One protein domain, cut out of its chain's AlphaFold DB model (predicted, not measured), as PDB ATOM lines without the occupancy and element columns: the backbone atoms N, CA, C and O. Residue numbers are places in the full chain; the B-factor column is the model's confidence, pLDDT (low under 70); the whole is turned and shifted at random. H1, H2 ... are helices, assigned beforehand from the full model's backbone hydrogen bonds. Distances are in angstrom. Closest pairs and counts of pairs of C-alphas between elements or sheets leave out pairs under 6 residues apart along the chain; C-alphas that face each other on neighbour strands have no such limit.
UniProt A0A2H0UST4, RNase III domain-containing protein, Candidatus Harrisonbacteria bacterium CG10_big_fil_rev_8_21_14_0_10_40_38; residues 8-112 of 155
ATOM      1  N   ASN A   8     -28.199  49.104 -17.941       51.44
ATOM      2  CA  ASN A   8     -26.982  48.293 -18.002       51.44
ATOM      3  C   ASN A   8     -27.197  46.905 -18.647       51.44
ATOM      4  O   ASN A   8     -26.295  46.355 -19.270       51.44
ATOM      5  N   SER A   9     -28.406  46.336 -18.548       50.62
ATOM      6  CA  SER A   9     -28.713  45.025 -19.142       50.62
ATOM      7  C   SER A   9     -29.039  45.087 -20.634       50.62
ATOM      8  O   SER A   9     -28.821  44.099 -21.326       50.62
ATOM      9  N   TYR A  10     -29.568  46.213 -21.132       55.16
ATOM     10  CA  TYR A  10     -29.835  46.395 -22.565       55.16
ATOM     11  C   TYR A  10     -28.547  46.694 -23.330       55.16
ATOM     12  O   TYR A  10     -28.319  46.089 -24.368       55.16
ATOM     13  N   ILE A  11     -27.685  47.549 -22.774       54.31
ATOM     14  CA  ILE A  11     -26.370  47.893 -23.331       54.31
ATOM     15  C   ILE A  11     -25.516  46.623 -23.497       54.31
ATOM     16  O   ILE A  11     -25.171  46.276 -24.624       54.31
ATOM     17  N   GLY A  12     -25.364  45.806 -22.447       57.38
ATOM     18  CA  GLY A  12     -24.646  44.525 -22.564       57.38
ATOM     19  C   GLY A  12     -25.263  43.519 -23.558       57.38
ATOM     20  O   GLY A  12     -24.549  42.690 -24.124       57.38
ATOM     21  N   ASN A  13     -26.577  43.586 -23.812       60.53
ATOM     22  CA  ASN A  13     -27.242  42.754 -24.825       60.53
ATOM     23  C   ASN A  13     -26.963  43.250 -26.255       60.53
ATOM     24  O   ASN A  13     -26.779  42.444 -27.158       60.53
ATOM     25  N   VAL A  14     -26.902  44.568 -26.455       61.88
ATOM     26  CA  VAL A  14     -26.608  45.185 -27.758       61.88
ATOM     27  C   VAL A  14     -25.140  44.982 -28.144       61.88
ATOM     28  O   VAL A  14     -24.876  44.563 -29.264       61.88
ATOM     29  N   GLN A  15     -24.186  45.150 -27.218       66.19
ATOM     30  CA  GLN A  15     -22.767  44.883 -27.522       66.19
ATOM     31  C   GLN A  15     -22.498  43.415 -27.858       66.19
ATOM     32  O   GLN A  15     -21.716  43.101 -28.752       66.19
ATOM     33  N   SER A  16     -23.162  42.493 -27.156       75.00
ATOM     34  CA  SER A  16     -23.061  41.073 -27.499       75.00
ATOM     35  C   SER A  16     -23.754  40.742 -28.825       75.00
ATOM     36  O   SER A  16     -23.325  39.807 -29.498       75.00
ATOM     37  N   ALA A  17     -24.763  41.513 -29.243       87.31
ATOM     38  CA  ALA A  17     -25.385  41.367 -30.556       87.31
ATOM     39  C   ALA A  17     -24.435  41.776 -31.694       87.31
ATOM     40  O   ALA A  17     -24.293  41.009 -32.641       87.31
ATOM     41  N   GLU A  18     -23.737  42.908 -31.577       89.62
ATOM     42  CA  GLU A  18     -22.759  43.352 -32.587       89.62
ATOM     43  C   GLU A  18     -21.583  42.376 -32.714       89.62
ATOM     44  O   GLU A  18     -21.146  42.058 -33.819       89.62
ATOM     45  N   LEU A  19     -21.111  41.821 -31.590       91.19
ATOM     46  CA  LEU A  19     -20.085  40.775 -31.612       91.19
ATOM     47  C   LEU A  19     -20.563  39.531 -32.377       91.19
ATOM     48  O   LEU A  19     -19.811  38.958 -33.168       91.19
ATOM     49  N   ASN A  20     -21.809  39.112 -32.151       92.50
ATOM     50  CA  ASN A  20     -22.388  37.976 -32.862       92.50
ATOM     51  C   ASN A  20     -22.568  38.284 -34.351       92.50
ATOM     52  O   ASN A  20     -22.236  37.438 -35.173       92.50
ATOM     53  N   GLU A  21     -23.016  39.487 -34.705       94.12
ATOM     54  CA  GLU A  21     -23.145  39.926 -36.098       94.12
ATOM     55  C   GLU A  21     -21.792  39.898 -36.823       94.12
ATOM     56  O   GLU A  21     -21.687  39.380 -37.939       94.12
ATOM     57  N   ALA A  22     -20.728  40.371 -36.168       95.06
ATOM     58  CA  ALA A  22     -19.380  40.308 -36.716       95.06
ATOM     59  C   ALA A  22     -18.938  38.862 -36.982       95.06
ATOM     60  O   ALA A  22     -18.442  38.559 -38.071       95.06
ATOM     61  N   LEU A  23     -19.180  37.943 -36.044       93.75
ATOM     62  CA  LEU A  23     -18.875  36.521 -36.228       93.75
ATOM     63  C   LEU A  23     -19.733  35.871 -37.321       93.75
ATOM     64  O   LEU A  23     -19.207  35.151 -38.170       93.75
ATOM     65  N   GLU A  24     -21.031  36.164 -37.356       93.69
ATOM     66  CA  GLU A  24     -21.954  35.665 -38.377       93.69
ATOM     67  C   GLU A  24     -21.554  36.130 -39.780       93.69
ATOM     68  O   GLU A  24     -21.619  35.340 -40.724       93.69
ATOM     69  N   SER A  25     -21.061  37.364 -39.925       94.38
ATOM     70  CA  SER A  25     -20.557  37.875 -41.205       94.38
ATOM     71  C   SER A  25     -19.374  37.050 -41.732       94.38
ATOM     72  O   SER A  25     -19.286  36.761 -42.931       94.38
ATOM     73  N   ILE A  26     -18.489  36.601 -40.834       94.81
ATOM     74  CA  ILE A  26     -17.336  35.756 -41.160       94.81
ATOM     75  C   ILE A  26     -17.810  34.345 -41.507       94.81
ATOM     76  O   ILE A  26     -17.366  33.767 -42.504       94.81
ATOM     77  N   TYR A  27     -18.741  33.801 -40.725       94.44
ATOM     78  CA  TYR A  27     -19.285  32.465 -40.948       94.44
ATOM     79  C   TYR A  27     -20.017  32.362 -42.281       94.44
ATOM     80  O   TYR A  27     -19.764  31.437 -43.054       94.44
ATOM     81  N   ALA A  28     -20.861  33.347 -42.589       93.75
ATOM     82  CA  ALA A  28     -21.585  33.426 -43.848       93.75
ATOM     83  C   ALA A  28     -20.626  33.543 -45.040       93.75
ATOM     84  O   ALA A  28     -20.798  32.840 -46.036       93.75
ATOM     85  N   PHE A  29     -19.581  34.369 -44.927       94.88
ATOM     86  CA  PHE A  29     -18.583  34.531 -45.986       94.88
ATOM     87  C   PHE A  29     -17.811  33.237 -46.277       94.88
ATOM     88  O   PHE A  29     -17.514  32.929 -47.432       94.88
ATOM     89  N   GLN A  30     -17.497  32.460 -45.238       94.38
ATOM     90  CA  GLN A  30     -16.752  31.207 -45.375       94.38
ATOM     91  C   GLN A  30     -17.642  29.966 -45.536       94.38
ATOM     92  O   GLN A  30     -17.117  28.879 -45.783       94.38
ATOM     93  N   ASN A  31     -18.967  30.122 -45.448       95.12
ATOM     94  CA  ASN A  31     -19.949  29.037 -45.427       95.12
ATOM     95  C   ASN A  31     -19.645  27.985 -44.341       95.12
ATOM     96  O   ASN A  31     -19.617  26.780 -44.600       95.12
ATOM     97  N   ILE A  32     -19.390  28.466 -43.125       93.56
ATOM     98  CA  ILE A  32     -19.132  27.663 -41.922       93.56
ATOM     99  C   ILE A  32     -20.182  27.973 -40.850       93.56
ATOM    100  O   ILE A  32     -21.013  28.860 -41.020       93.56
ATOM    101  N   SER A  33     -20.166  27.222 -39.749       88.75
ATOM    102  CA  SER A  33     -21.138  27.385 -38.651       88.75
ATOM    103  C   SER A  33     -20.509  27.420 -37.257       88.75
ATOM    104  O   SER A  33     -21.225  27.555 -36.269       88.75
ATOM    105  N   SER A  34     -19.182  27.302 -37.173       85.88
ATOM    106  CA  SER A  34     -18.431  27.276 -35.921       85.88
ATOM    107  C   SER A  34     -17.162  28.112 -36.037       85.88
ATOM    108  O   SER A  34     -16.549  28.180 -37.102       85.88
ATOM    109  N   LEU A  35     -16.746  28.696 -34.912       82.38
ATOM    110  CA  LEU A  35     -15.485  29.425 -34.778       82.38
ATOM    111  C   LEU A  35     -14.268  28.525 -35.052       82.38
ATOM    112  O   LEU A  35     -13.288  28.983 -35.632       82.38
ATOM    113  N   ASP A  36     -14.353  27.243 -34.692       85.31
ATOM    114  CA  ASP A  36     -13.266  26.269 -34.885       85.31
ATOM    115  C   ASP A  36     -12.971  25.984 -36.369       85.31
ATOM    116  O   ASP A  36     -11.879  25.529 -36.711       85.31
ATOM    117  N   ASP A  37     -13.932  26.273 -37.252       89.12
ATOM    118  CA  ASP A  37     -13.828  26.043 -38.695       89.12
ATOM    119  C   ASP A  37     -13.317  27.280 -39.460       89.12
ATOM    120  O   ASP A  37     -13.202  27.245 -40.690       89.12
ATOM    121  N   VAL A  38     -13.030  28.388 -38.764       91.38
ATOM    122  CA  VAL A  38     -12.596  29.646 -39.385       91.38
ATOM    123  C   VAL A  38     -11.223  29.479 -40.040       91.38
ATOM    124  O   VAL A  38     -10.209  29.233 -39.385       91.38
ATOM    125  N   ASP A  39     -11.158  29.708 -41.353       92.50
ATOM    126  CA  ASP A  39      -9.900  29.815 -42.087       92.50
ATOM    127  C   ASP A  39      -9.401  31.265 -42.048       92.50
ATOM    128  O   ASP A  39      -9.853  32.132 -42.803       92.50
ATOM    129  N   CYS A  40      -8.421  31.527 -41.180       90.75
ATOM    130  CA  CYS A  40      -7.790  32.838 -41.010       90.75
ATOM    131  C   CYS A  40      -7.253  33.462 -42.306       90.75
ATOM    132  O   CYS A  40      -7.079  34.677 -42.365       90.75
ATOM    133  N   LYS A  41      -6.954  32.663 -43.338       91.56
ATOM    134  CA  LYS A  41      -6.449  33.175 -44.623       91.56
ATOM    135  C   LYS A  41      -7.549  33.780 -45.492       91.56
ATOM    136  O   LYS A  41      -7.232  34.452 -46.470       91.56
ATOM    137  N   LYS A  42      -8.813  33.504 -45.172       92.56
ATOM    138  CA  LYS A  42      -9.988  33.992 -45.903       92.56
ATOM    139  C   LYS A  42     -10.678  35.162 -45.211       92.56
ATOM    140  O   LYS A  42     -11.514  35.793 -45.842       92.56
ATOM    141  N   VAL A  43     -10.347  35.438 -43.951       93.00
ATOM    142  CA  VAL A  43     -10.887  36.595 -43.231       93.00
ATOM    143  C   VAL A  43     -10.235  37.863 -43.781       93.00
ATOM    144  O   VAL A  43      -9.005  37.959 -43.837       93.00
ATOM    145  N   THR A  44     -11.051  38.814 -44.226       94.44
ATOM    146  CA  THR A  44     -10.576  40.097 -44.758       94.44
ATOM    147  C   THR A  44     -10.203  41.059 -43.632       94.44
ATOM    148  O   THR A  44     -10.639  40.900 -42.492       94.44
ATOM    149  N   ASP A  45      -9.412  42.086 -43.943       93.94
ATOM    150  CA  ASP A  45      -9.093  43.127 -42.961       93.94
ATOM    151  C   ASP A  45     -10.354  43.861 -42.483       93.94
ATOM    152  O   ASP A  45     -10.477  44.091 -41.289       93.94
ATOM    153  N   ASP A  46     -11.333  44.117 -43.356       95.69
ATOM    154  CA  ASP A  46     -12.602  44.751 -42.961       95.69
ATOM    155  C   ASP A  46     -13.412  43.868 -41.992       95.69
ATOM    156  O   ASP A  46     -14.043  44.362 -41.061       95.69
ATOM    157  N   GLN A  47     -13.364  42.540 -42.161       96.19
ATOM    158  CA  GLN A  47     -13.977  41.604 -41.214       96.19
ATOM    159  C   GLN A  47     -13.236  41.584 -39.873       96.19
ATOM    160  O   GLN A  47     -13.870  41.502 -38.822       96.19
ATOM    161  N   PHE A  48     -11.902  41.667 -39.889       95.19
ATOM    162  CA  PHE A  48     -11.117  41.786 -38.661       95.19
ATOM    163  C   PHE A  48     -11.348  43.124 -37.953       95.19
ATOM    164  O   PHE A  48     -11.418  43.141 -36.730       95.19
ATOM    165  N   GLU A  49     -11.468  44.220 -38.698       95.25
ATOM    166  CA  GLU A  49     -11.789  45.550 -38.180       95.25
ATOM    167  C   GLU A  49     -13.163  45.547 -37.505       95.25
ATOM    168  O   GLU A  49     -13.260  45.907 -36.333       95.25
ATOM    169  N   PHE A  50     -14.196  45.046 -38.192       95.81
ATOM    170  CA  PHE A  50     -15.553  44.974 -37.646       95.81
ATOM    171  C   PHE A  50     -15.631  44.094 -36.390       95.81
ATOM    172  O   PHE A  50     -16.223  44.487 -35.386       95.81
ATOM    173  N   LEU A  51     -14.969  42.932 -36.400       94.75
ATOM    174  CA  LEU A  51     -14.875  42.072 -35.220       94.75
ATOM    175  C   LEU A  51     -14.101  42.738 -34.074       94.75
ATOM    176  O   LEU A  51     -14.447  42.550 -32.909       94.75
ATOM    177  N   GLY A  52     -13.048  43.488 -34.393       92.88
ATOM    178  CA  GLY A  52     -12.237  44.213 -33.421       92.88
ATOM    179  C   GLY A  52     -13.008  45.311 -32.699       92.88
ATOM    180  O   GLY A  52     -12.957  45.349 -31.472       92.88
ATOM    181  N   ASP A  53     -13.733  46.147 -33.445       92.88
ATOM    182  CA  ASP A  53     -14.620  47.193 -32.907       92.88
ATOM    183  C   ASP A  53     -15.707  46.576 -32.012       92.88
ATOM    184  O   ASP A  53     -15.812  46.885 -30.825       92.88
ATOM    185  N   ALA A  54     -16.432  45.575 -32.526       92.69
ATOM    186  CA  ALA A  54     -17.469  44.890 -31.756       92.69
ATOM    187  C   ALA A  54     -16.918  44.242 -30.469       92.69
ATOM    188  O   ALA A  54     -17.546  44.281 -29.408       92.69
ATOM    189  N   TYR A  55     -15.715  43.664 -30.530       90.44
ATOM    190  CA  TYR A  55     -15.052  43.097 -29.358       90.44
ATOM    191  C   TYR A  55     -14.607  44.170 -28.356       90.44
ATOM    192  O   TYR A  55     -14.719  43.952 -27.145       90.44
ATOM    193  N   MET A  56     -14.144  45.330 -28.829       87.94
ATOM    194  CA  MET A  56     -13.776  46.460 -27.976       87.94
ATOM    195  C   MET A  56     -14.984  46.993 -27.207       87.94
ATOM    196  O   MET A  56     -14.877  47.182 -25.996       87.94
ATOM    197  N   ARG A  57     -16.149  47.122 -27.846       87.31
ATOM    198  CA  ARG A  57     -17.397  47.531 -27.176       87.31
ATOM    199  C   ARG A  57     -17.829  46.556 -26.085       87.31
ATOM    200  O   ARG A  57     -18.337  46.966 -25.047       87.31
ATOM    201  N   VAL A  58     -17.585  45.255 -26.261       86.75
ATOM    202  CA  VAL A  58     -17.821  44.266 -25.192       86.75
ATOM    203  C   VAL A  58     -16.843  44.448 -24.024       86.75
ATOM    204  O   VAL A  58     -17.218  44.225 -22.871       86.75
ATOM    205  N   MET A  59     -15.597  44.855 -24.288       83.25
ATOM    206  CA  MET A  59     -14.613  45.140 -23.234       83.25
ATOM    207  C   MET A  59     -14.839  46.466 -22.519       83.25
ATOM    208  O   MET A  59     -14.565  46.566 -21.323       83.25
ATOM    209  N   ILE A  60     -15.300  47.472 -23.256       84.69
ATOM    210  CA  ILE A  60     -15.527  48.838 -22.797       84.69
ATOM    211  C   ILE A  60     -16.978  49.183 -23.145       84.69
ATOM    212  O   ILE A  60     -17.237  49.833 -24.154       84.69
ATOM    213  N   PRO A  61     -17.944  48.729 -22.324       81.06
ATOM    214  CA  PRO A  61     -19.370  48.937 -22.594       81.06
ATOM    215  C   PRO A  61     -19.816  50.398 -22.479       81.06
ATOM    216  O   PRO A  61     -20.918  50.747 -22.898       81.06
ATOM    217  N   ASP A  62     -19.001  51.222 -21.820       86.38
ATOM    218  CA  ASP A  62     -19.251  52.640 -21.597       86.38
ATOM    219  C   ASP A  62     -18.787  53.436 -22.823       86.38
ATOM    220  O   ASP A  62     -17.595  53.488 -23.118       86.38
ATOM    221  N   GLU A  63     -19.738  54.038 -23.537       85.88
ATOM    222  CA  GLU A  63     -19.508  54.733 -24.813       85.88
ATOM    223  C   GLU A  63     -18.518  55.899 -24.669       85.88
ATOM    224  O   GLU A  63     -17.608  56.035 -25.482       85.88
ATOM    225  N   ASP A  64     -18.605  56.657 -23.570       89.25
ATOM    226  CA  ASP A  64     -17.674  57.753 -23.273       89.25
ATOM    227  C   ASP A  64     -16.224  57.246 -23.123       89.25
ATOM    228  O   ASP A  64     -15.267  57.908 -23.534       89.25
ATOM    229  N   GLN A  65     -16.036  56.062 -22.530       86.62
ATOM    230  CA  GLN A  65     -14.718  55.430 -22.406       86.62
ATOM    231  C   GLN A  65     -14.227  54.836 -23.724       86.62
ATOM    232  O   GLN A  65     -13.020  54.885 -23.977       86.62
ATOM    233  N   HIS A  66     -15.129  54.284 -24.539       86.44
ATOM    234  CA  HIS A  66     -14.811  53.784 -25.875       86.44
ATOM    235  C   HIS A  66     -14.286  54.924 -26.749       86.44
ATOM    236  O   HIS A  66     -13.127  54.901 -27.154       86.44
ATOM    237  N   GLU A  67     -15.061  56.005 -26.876       89.25
ATOM    238  CA  GLU A  67     -14.698  57.173 -27.682       89.25
ATOM    239  C   GLU A  67     -13.404  57.835 -27.176       89.25
ATOM    240  O   GLU A  67     -12.547  58.265 -27.956       89.25
ATOM    241  N   ALA A  68     -13.208  57.913 -25.855       89.44
ATOM    242  CA  ALA A  68     -11.955  58.407 -25.291       89.44
ATOM    243  C   ALA A  68     -10.759  57.527 -25.694       89.44
ATOM    244  O   ALA A  68      -9.682  58.054 -25.993       89.44
ATOM    245  N   MET A  69     -10.935  56.203 -25.724       86.00
ATOM    246  CA  MET A  69      -9.897  55.272 -26.158       86.00
ATOM    247  C   MET A  69      -9.623  55.389 -27.659       86.00
ATOM    248  O   MET A  69      -8.453  55.461 -28.048       86.00
ATOM    249  N   ASP A  70     -10.664  55.496 -28.480       88.94
ATOM    250  CA  ASP A  70     -10.554  55.671 -29.930       88.94
ATOM    251  C   ASP A  70      -9.754  56.926 -30.258       88.94
ATOM    252  O   ASP A  70      -8.770  56.881 -31.002       88.94
ATOM    253  N   ASN A  71     -10.077  58.036 -29.591       90.38
ATOM    254  CA  ASN A  71      -9.350  59.299 -29.698       90.38
ATOM    255  C   ASN A  71      -7.872  59.175 -29.302       90.38
ATOM    256  O   ASN A  71      -7.006  59.782 -29.938       90.38
ATOM    257  N   MET A  72      -7.548  58.363 -28.294       87.50
ATOM    258  CA  MET A  72      -6.157  58.094 -27.909       87.50
ATOM    259  C   MET A  72      -5.411  57.213 -28.923       87.50
ATOM    260  O   MET A  72      -4.186  57.306 -29.020       87.50
ATOM    261  N   MET A  73      -6.123  56.386 -29.691       84.25
ATOM    262  CA  MET A  73      -5.573  55.521 -30.743       84.25
ATOM    263  C   MET A  73      -5.518  56.190 -32.126       84.25
ATOM    264  O   MET A  73      -5.066  55.573 -33.092       84.25
ATOM    265  N   GLY A  74      -5.905  57.462 -32.223       88.31
ATOM    266  CA  GLY A  74      -5.840  58.272 -33.443       88.31
ATOM    267  C   GLY A  74      -7.174  58.883 -33.865       88.31
ATOM    268  O   GLY A  74      -7.182  59.728 -34.759       88.31
ATOM    269  N   GLY A  75      -8.266  58.506 -33.202       91.00
ATOM    270  CA  GLY A  75      -9.621  58.977 -33.460       91.00
ATOM    271  C   GLY A  75     -10.366  58.147 -34.499       91.00
ATOM    272  O   GLY A  75      -9.770  57.394 -35.277       91.00
ATOM    273  N   GLU A  76     -11.685  58.322 -34.503       87.81
ATOM    274  CA  GLU A  76     -12.599  57.684 -35.446       87.81
ATOM    275  C   GLU A  76     -12.194  57.923 -36.904       87.81
ATOM    276  O   GLU A  76     -11.888  59.044 -37.322       87.81
ATOM    277  N   GLY A  77     -12.165  56.842 -37.686       88.81
ATOM    278  CA  GLY A  77     -11.735  56.856 -39.087       88.81
ATOM    279  C   GLY A  77     -10.226  57.033 -39.315       88.81
ATOM    280  O   GLY A  77      -9.802  57.189 -40.462       88.81
ATOM    281  N   SER A  78      -9.399  57.020 -38.264       93.38
ATOM    282  CA  SER A  78      -7.941  57.031 -38.420       93.38
ATOM    283  C   SER A  78      -7.394  55.658 -38.818       93.38
ATOM    284  O   SER A  78      -7.860  54.616 -38.361       93.38
ATOM    285  N   GLU A  79      -6.333  55.648 -39.631       93.06
ATOM    286  CA  GLU A  79      -5.675  54.394 -40.029       93.06
ATOM    287  C   GLU A  79      -5.049  53.669 -38.825       93.06
ATOM    288  O   GLU A  79      -4.972  52.443 -38.798       93.06
ATOM    289  N   SER A  80      -4.618  54.407 -37.799       90.25
ATOM    290  CA  SER A  80      -4.081  53.813 -36.572       90.25
ATOM    291  C   SER A  80      -5.156  53.101 -35.752       90.25
ATOM    292  O   SER A  80      -4.890  52.002 -35.263       90.25
ATOM    293  N   LEU A  81      -6.361  53.674 -35.655       91.94
ATOM    294  CA  LEU A  81      -7.499  53.027 -35.002       91.94
ATOM    295  C   LEU A  81      -7.950  51.791 -35.786       91.94
ATOM    296  O   LEU A  81      -8.069  50.706 -35.220       91.94
ATOM    297  N   ARG A  82      -8.067  51.919 -37.110       93.25
ATOM    298  CA  ARG A  82      -8.373  50.804 -38.012       93.25
ATOM    299  C   ARG A  82      -7.416  49.623 -37.825       93.25
ATOM    300  O   ARG A  82      -7.843  48.483 -37.641       93.25
ATOM    301  N   LEU A  83      -6.107  49.878 -37.804       92.19
ATOM    302  CA  LEU A  83      -5.106  48.835 -37.554       92.19
ATOM    303  C   LEU A  83      -5.208  48.247 -36.138       92.19
ATOM    304  O   LEU A  83      -4.942  47.056 -35.953       92.19
ATOM    305  N   ALA A  84      -5.585  49.044 -35.135       90.69
ATOM    306  CA  ALA A  84      -5.836  48.543 -33.786       90.69
ATOM    307  C   ALA A  84      -7.023  47.566 -33.774       90.69
ATOM    308  O   ALA A  84      -6.879  46.453 -33.263       90.69
ATOM    309  N   HIS A  85      -8.137  47.924 -34.416       93.50
ATOM    310  CA  HIS A  85      -9.314  47.065 -34.565       93.50
ATOM    311  C   HIS A  85      -8.970  45.760 -35.290       93.50
ATOM    312  O   HIS A  85      -9.221  44.679 -34.758       93.50
ATOM    313  N   ILE A  86      -8.255  45.831 -36.417       93.19
ATOM    314  CA  ILE A  86      -7.786  44.637 -37.141       93.19
ATOM    315  C   ILE A  86      -6.968  43.714 -36.227       93.19
ATOM    316  O   ILE A  86      -7.176  42.498 -36.209       93.19
ATOM    317  N   ASN A  87      -6.041  44.266 -35.441       90.25
ATOM    318  CA  ASN A  87      -5.218  43.472 -34.526       90.25
ATOM    319  C   ASN A  87      -6.042  42.828 -33.404       90.25
ATOM    320  O   ASN A  87      -5.755  41.695 -33.011       90.25
ATOM    321  N   MET A  88      -7.075  43.509 -32.908       89.94
ATOM    322  CA  MET A  88      -7.989  42.946 -31.914       89.94
ATOM    323  C   MET A  88      -8.845  41.822 -32.491       89.94
ATOM    324  O   MET A  88      -8.917  40.760 -31.874       89.94
ATOM    325  N   GLY A  89      -9.416  41.993 -33.686       91.62
ATOM    326  CA  GLY A  89     -10.173  40.933 -34.358       91.62
ATOM    327  C   GLY A  89      -9.303  39.712 -34.671       91.62
ATOM    328  O   GLY A  89      -9.704  38.572 -34.434       91.62
ATOM    329  N   ARG A  90      -8.058  39.930 -35.118       89.81
ATOM    330  CA  ARG A  90      -7.067  38.853 -35.303       89.81
ATOM    331  C   ARG A  90      -6.766  38.131 -33.996       89.81
ATOM    332  O   ARG A  90      -6.717  36.904 -33.988       89.81
ATOM    333  N   SER A  91      -6.582  38.875 -32.906       86.38
ATOM    334  CA  SER A  91      -6.356  38.316 -31.571       86.38
ATOM    335  C   SER A  91      -7.541  37.464 -31.109       86.38
ATOM    336  O   SER A  91      -7.329  36.344 -30.646       86.38
ATOM    337  N   TYR A  92      -8.772  37.947 -31.312       88.88
ATOM    338  CA  TYR A  92     -10.003  37.232 -30.965       88.88
ATOM    339  C   TYR A  92     -10.089  35.863 -31.654       88.88
ATOM    340  O   TYR A  92     -10.383  34.864 -31.004       88.88
ATOM    341  N   LEU A  93      -9.772  35.798 -32.954       89.44
ATOM    342  CA  LEU A  93      -9.801  34.555 -33.740       89.44
ATOM    343  C   LEU A  93      -8.504  33.728 -33.658       89.44
ATOM    344  O   LEU A  93      -8.426  32.648 -34.238       89.44
ATOM    345  N   GLY A  94      -7.453  34.225 -32.998       85.31
ATOM    346  CA  GLY A  94      -6.126  33.591 -33.012       85.31
ATOM    347  C   GLY A  94      -5.414  33.641 -34.377       85.31
ATOM    348  O   GLY A  94      -4.477  32.878 -34.630       85.31
ATOM    349  N   CYS A  95      -5.821  34.549 -35.264       86.00
ATOM    350  CA  CYS A  95      -5.375  34.639 -36.653       86.00
ATOM    351  C   CYS A  95      -4.108  35.493 -36.838       86.00
ATOM    352  O   CYS A  95      -4.155  36.616 -37.342       86.00
ATOM    353  N   TRP A  96      -2.948  34.923 -36.498       80.38
ATOM    354  CA  TRP A  96      -1.633  35.585 -36.635       80.38
ATOM    355  C   TRP A  96      -0.812  35.143 -37.855       80.38
ATOM    356  O   TRP A  96       0.215  35.742 -38.177       80.38
ATOM    357  N   SER A  97      -1.241  34.088 -38.551       64.44
ATOM    358  CA  SER A  97      -0.514  33.545 -39.703       64.44
ATOM    359  C   SER A  97      -0.441  34.563 -40.850       64.44
ATOM    360  O   SER A  97      -1.461  34.884 -41.451       64.44
ATOM    361  N   GLY A  98       0.771  34.992 -41.216       57.78
ATOM    362  CA  GLY A  98       1.018  35.872 -42.368       57.78
ATOM    363  C   GLY A  98       0.981  37.372 -42.066       57.78
ATOM    364  O   GLY A  98       1.175  38.167 -42.981       57.78
ATOM    365  N   TYR A  99       0.782  37.771 -40.806       60.25
ATOM    366  CA  TYR A  99       0.868  39.171 -40.401       60.25
ATOM    367  C   TYR A  99       2.333  39.562 -40.152       60.25
ATOM    368  O   TYR A  99       2.994  39.007 -39.275       60.25
ATOM    369  N   SER A 100       2.854  40.495 -40.952       52.16
ATOM    370  CA  SER A 100       4.235  40.999 -40.857       52.16
ATOM    371  C   SER A 100       4.368  42.277 -40.025       52.16
ATOM    372  O   SER A 100       5.463  42.829 -39.926       52.16
ATOM    373  N   GLY A 101       3.268  42.783 -39.463       56.78
ATOM    374  CA  GLY A 101       3.308  43.893 -38.520       56.78
ATOM    375  C   GLY A 101       3.781  43.411 -37.153       56.78
ATOM    376  O   GLY A 101       3.470  42.295 -36.737       56.78
ATOM    377  N   THR A 102       4.510  44.252 -36.419       48.94
ATOM    378  CA  THR A 102       4.619  44.071 -34.968       48.94
ATOM    379  C   THR A 102       3.196  44.026 -34.424       48.94
ATOM    380  O   THR A 102       2.458  44.987 -34.666       48.94
ATOM    381  N   PRO A 103       2.777  42.941 -33.744       52.94
ATOM    382  CA  PRO A 103       1.523  42.958 -33.018       52.94
ATOM    383  C   PRO A 103       1.587  44.199 -32.140       52.94
ATOM    384  O   PRO A 103       2.505  44.322 -31.323       52.94
ATOM    385  N   TYR A 104       0.681  45.155 -32.351       49.91
ATOM    386  CA  TYR A 104       0.447  46.183 -31.355       49.91
ATOM    387  C   TYR A 104      -0.160  45.431 -30.178       49.91
ATOM    388  O   TYR A 104      -1.372  45.290 -30.051       49.91
ATOM    389  N   THR A 105       0.707  44.830 -29.366       45.59
ATOM    390  CA  THR A 105       0.340  44.270 -28.083       45.59
ATOM    391  C   THR A 105      -0.048  45.475 -27.255       45.59
ATOM    392  O   THR A 105       0.803  46.089 -26.612       45.59
ATOM    393  N   MET A 106      -1.318  45.869 -27.337       47.53
ATOM    394  CA  MET A 106      -1.899  46.799 -26.388       47.53
ATOM    395  C   MET A 106      -1.605  46.192 -25.013       47.53
ATOM    396  O   MET A 106      -2.070  45.080 -24.743       47.53
ATOM    397  N   PRO A 107      -0.785  46.842 -24.163       40.47
ATOM    398  CA  PRO A 107      -0.306  46.236 -22.921       40.47
ATOM    399  C   PRO A 107      -1.449  45.784 -22.001       40.47
ATOM    400  O   PRO A 107      -1.264  44.893 -21.178       40.47
ATOM    401  N   MET A 108      -2.646  46.354 -22.181       42.28
ATOM    402  CA  MET A 108      -3.860  45.978 -21.459       42.28
ATOM    403  C   MET A 108      -4.526  44.680 -21.944       42.28
ATOM    404  O   MET A 108      -5.113  43.967 -21.136       42.28
ATOM    405  N   MET A 109      -4.393  44.304 -23.219       43.00
ATOM    406  CA  MET A 109      -5.029  43.093 -23.771       43.00
ATOM    407  C   MET A 109      -4.350  41.797 -23.309       43.00
ATOM    408  O   MET A 109      -4.997  40.753 -23.221       43.00
ATOM    409  N   SER A 110      -3.065  41.856 -22.939       43.91
ATOM    410  CA  SER A 110      -2.337  40.698 -22.397       43.91
ATOM    411  C   SER A 110      -2.840  40.257 -21.016       43.91
ATOM    412  O   SER A 110      -2.475  39.168 -20.573       43.91
ATOM    413  N   MET A 111      -3.638  41.075 -20.323       36.62
ATOM    414  CA  MET A 111      -4.179  40.742 -18.999       36.62
ATOM    415  C   MET A 111      -5.643  40.288 -19.024       36.62
ATOM    416  O   MET A 111      -6.108  39.768 -18.014       36.62
ATOM    417  N   MET A 112      -6.367  40.460 -20.138       38.84
ATOM    418  CA  MET A 112      -7.830  40.302 -20.160       38.84
ATOM    419  C   MET A 112      -8.376  39.311 -21.184       38.84
ATOM    420  O   MET A 112      -9.589  39.152 -21.240       38.84
TER     421      MET A 112
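What this domain is: This is residues 8 to 112 of the 155 residues of the protein "RNase III domain-containing protein" of Candidatus Harrisonbacteria bacterium CG10_big_fil_rev_8_21_14_0_10_40_38 (UniProt A0A2H0UST4). A long helix, H1, and a shorter one, H2, run side by side as a helical hairpin; H4 packs on the side of H2 away from H1 and crosses it nearly at a right angle. H2 lies in the middle between H1 and H4, while short H3 makes a corner beyond the end of H2, and residues 94 to 112, with no named element, loop past H4 as a tail. The printed part has 105 residues with four named helices, in the order H1, H2, H3, H4, and no named strand, and its class is all helix. It is compact, with a radius of gyration of the C-alphas of 13.7 A, and rounded, with spans of 36 by 35 by 27 A.

How they stand to each other: H1, residues 8 to 30, and H2, residues 45 to 59, touch and run opposite ways at a shallow tilt of 21 degrees. They form a helical hairpin, and their closest C-alphas are those of Leu 19 and Ala 54, 4.9 A apart. H2 and H3, residues 63 to 72, only just touch, with 3 pairs of C-alphas within 8 A, and only at the corner by their link. H2 touches H3 with residues 56 to 57 alone; the closest C-alphas, those of Arg 57 and His 66, are 6.9 A apart, and the two helices run opposite ways at a steep tilt of 52 degrees. H4, residues 79 to 93, touches H2 with 40 pairs of C-alphas within 8 A and stands about perpendicular to it, at 79 degrees. Their closest C-alphas, those of Gly 52 and Gly 89, are 4.0 A apart. H2 is the hub, touching three other helices. H3 and H4 are close but not clearly touching; their closest C-alphas, those of Asp 70 and Leu 81, are 6.5 A apart. H1 is apart from H3 and from H4. In H1, H2, H3 and H4 every O i to N i+4 pair is within hydrogen-bond range.

Where its parts are: H1, residues 8 to 30, begins at C-alpha 8, (-26.982, 48.293, -18.002), and measures 33.9 A from first to last C-alpha. H2, residues 45 to 59, measures 20.6 A and begins at C-alpha 45, (-9.093, 43.127, -42.961). H3, residues 63 to 72, is the shortest at 14.1 A. H4, residues 79 to 93, measures 21.2 A and ends at C-alpha 93, (-9.801, 34.555, -33.740).

The domain as a whole: The two C-alphas farthest apart, those of Ser 9 and Ser 100, are 39.7 A from each other. The printed part has no cut. The link from H1 to H2, residues 31 to 44, is long, the link from H2 to H3 is tight, and the link from H3 to H4 is short. The mean pLDDT of the printed part is 81.4, and the model's confidence is under 70 at residues 8 to 15 and 97 to 112.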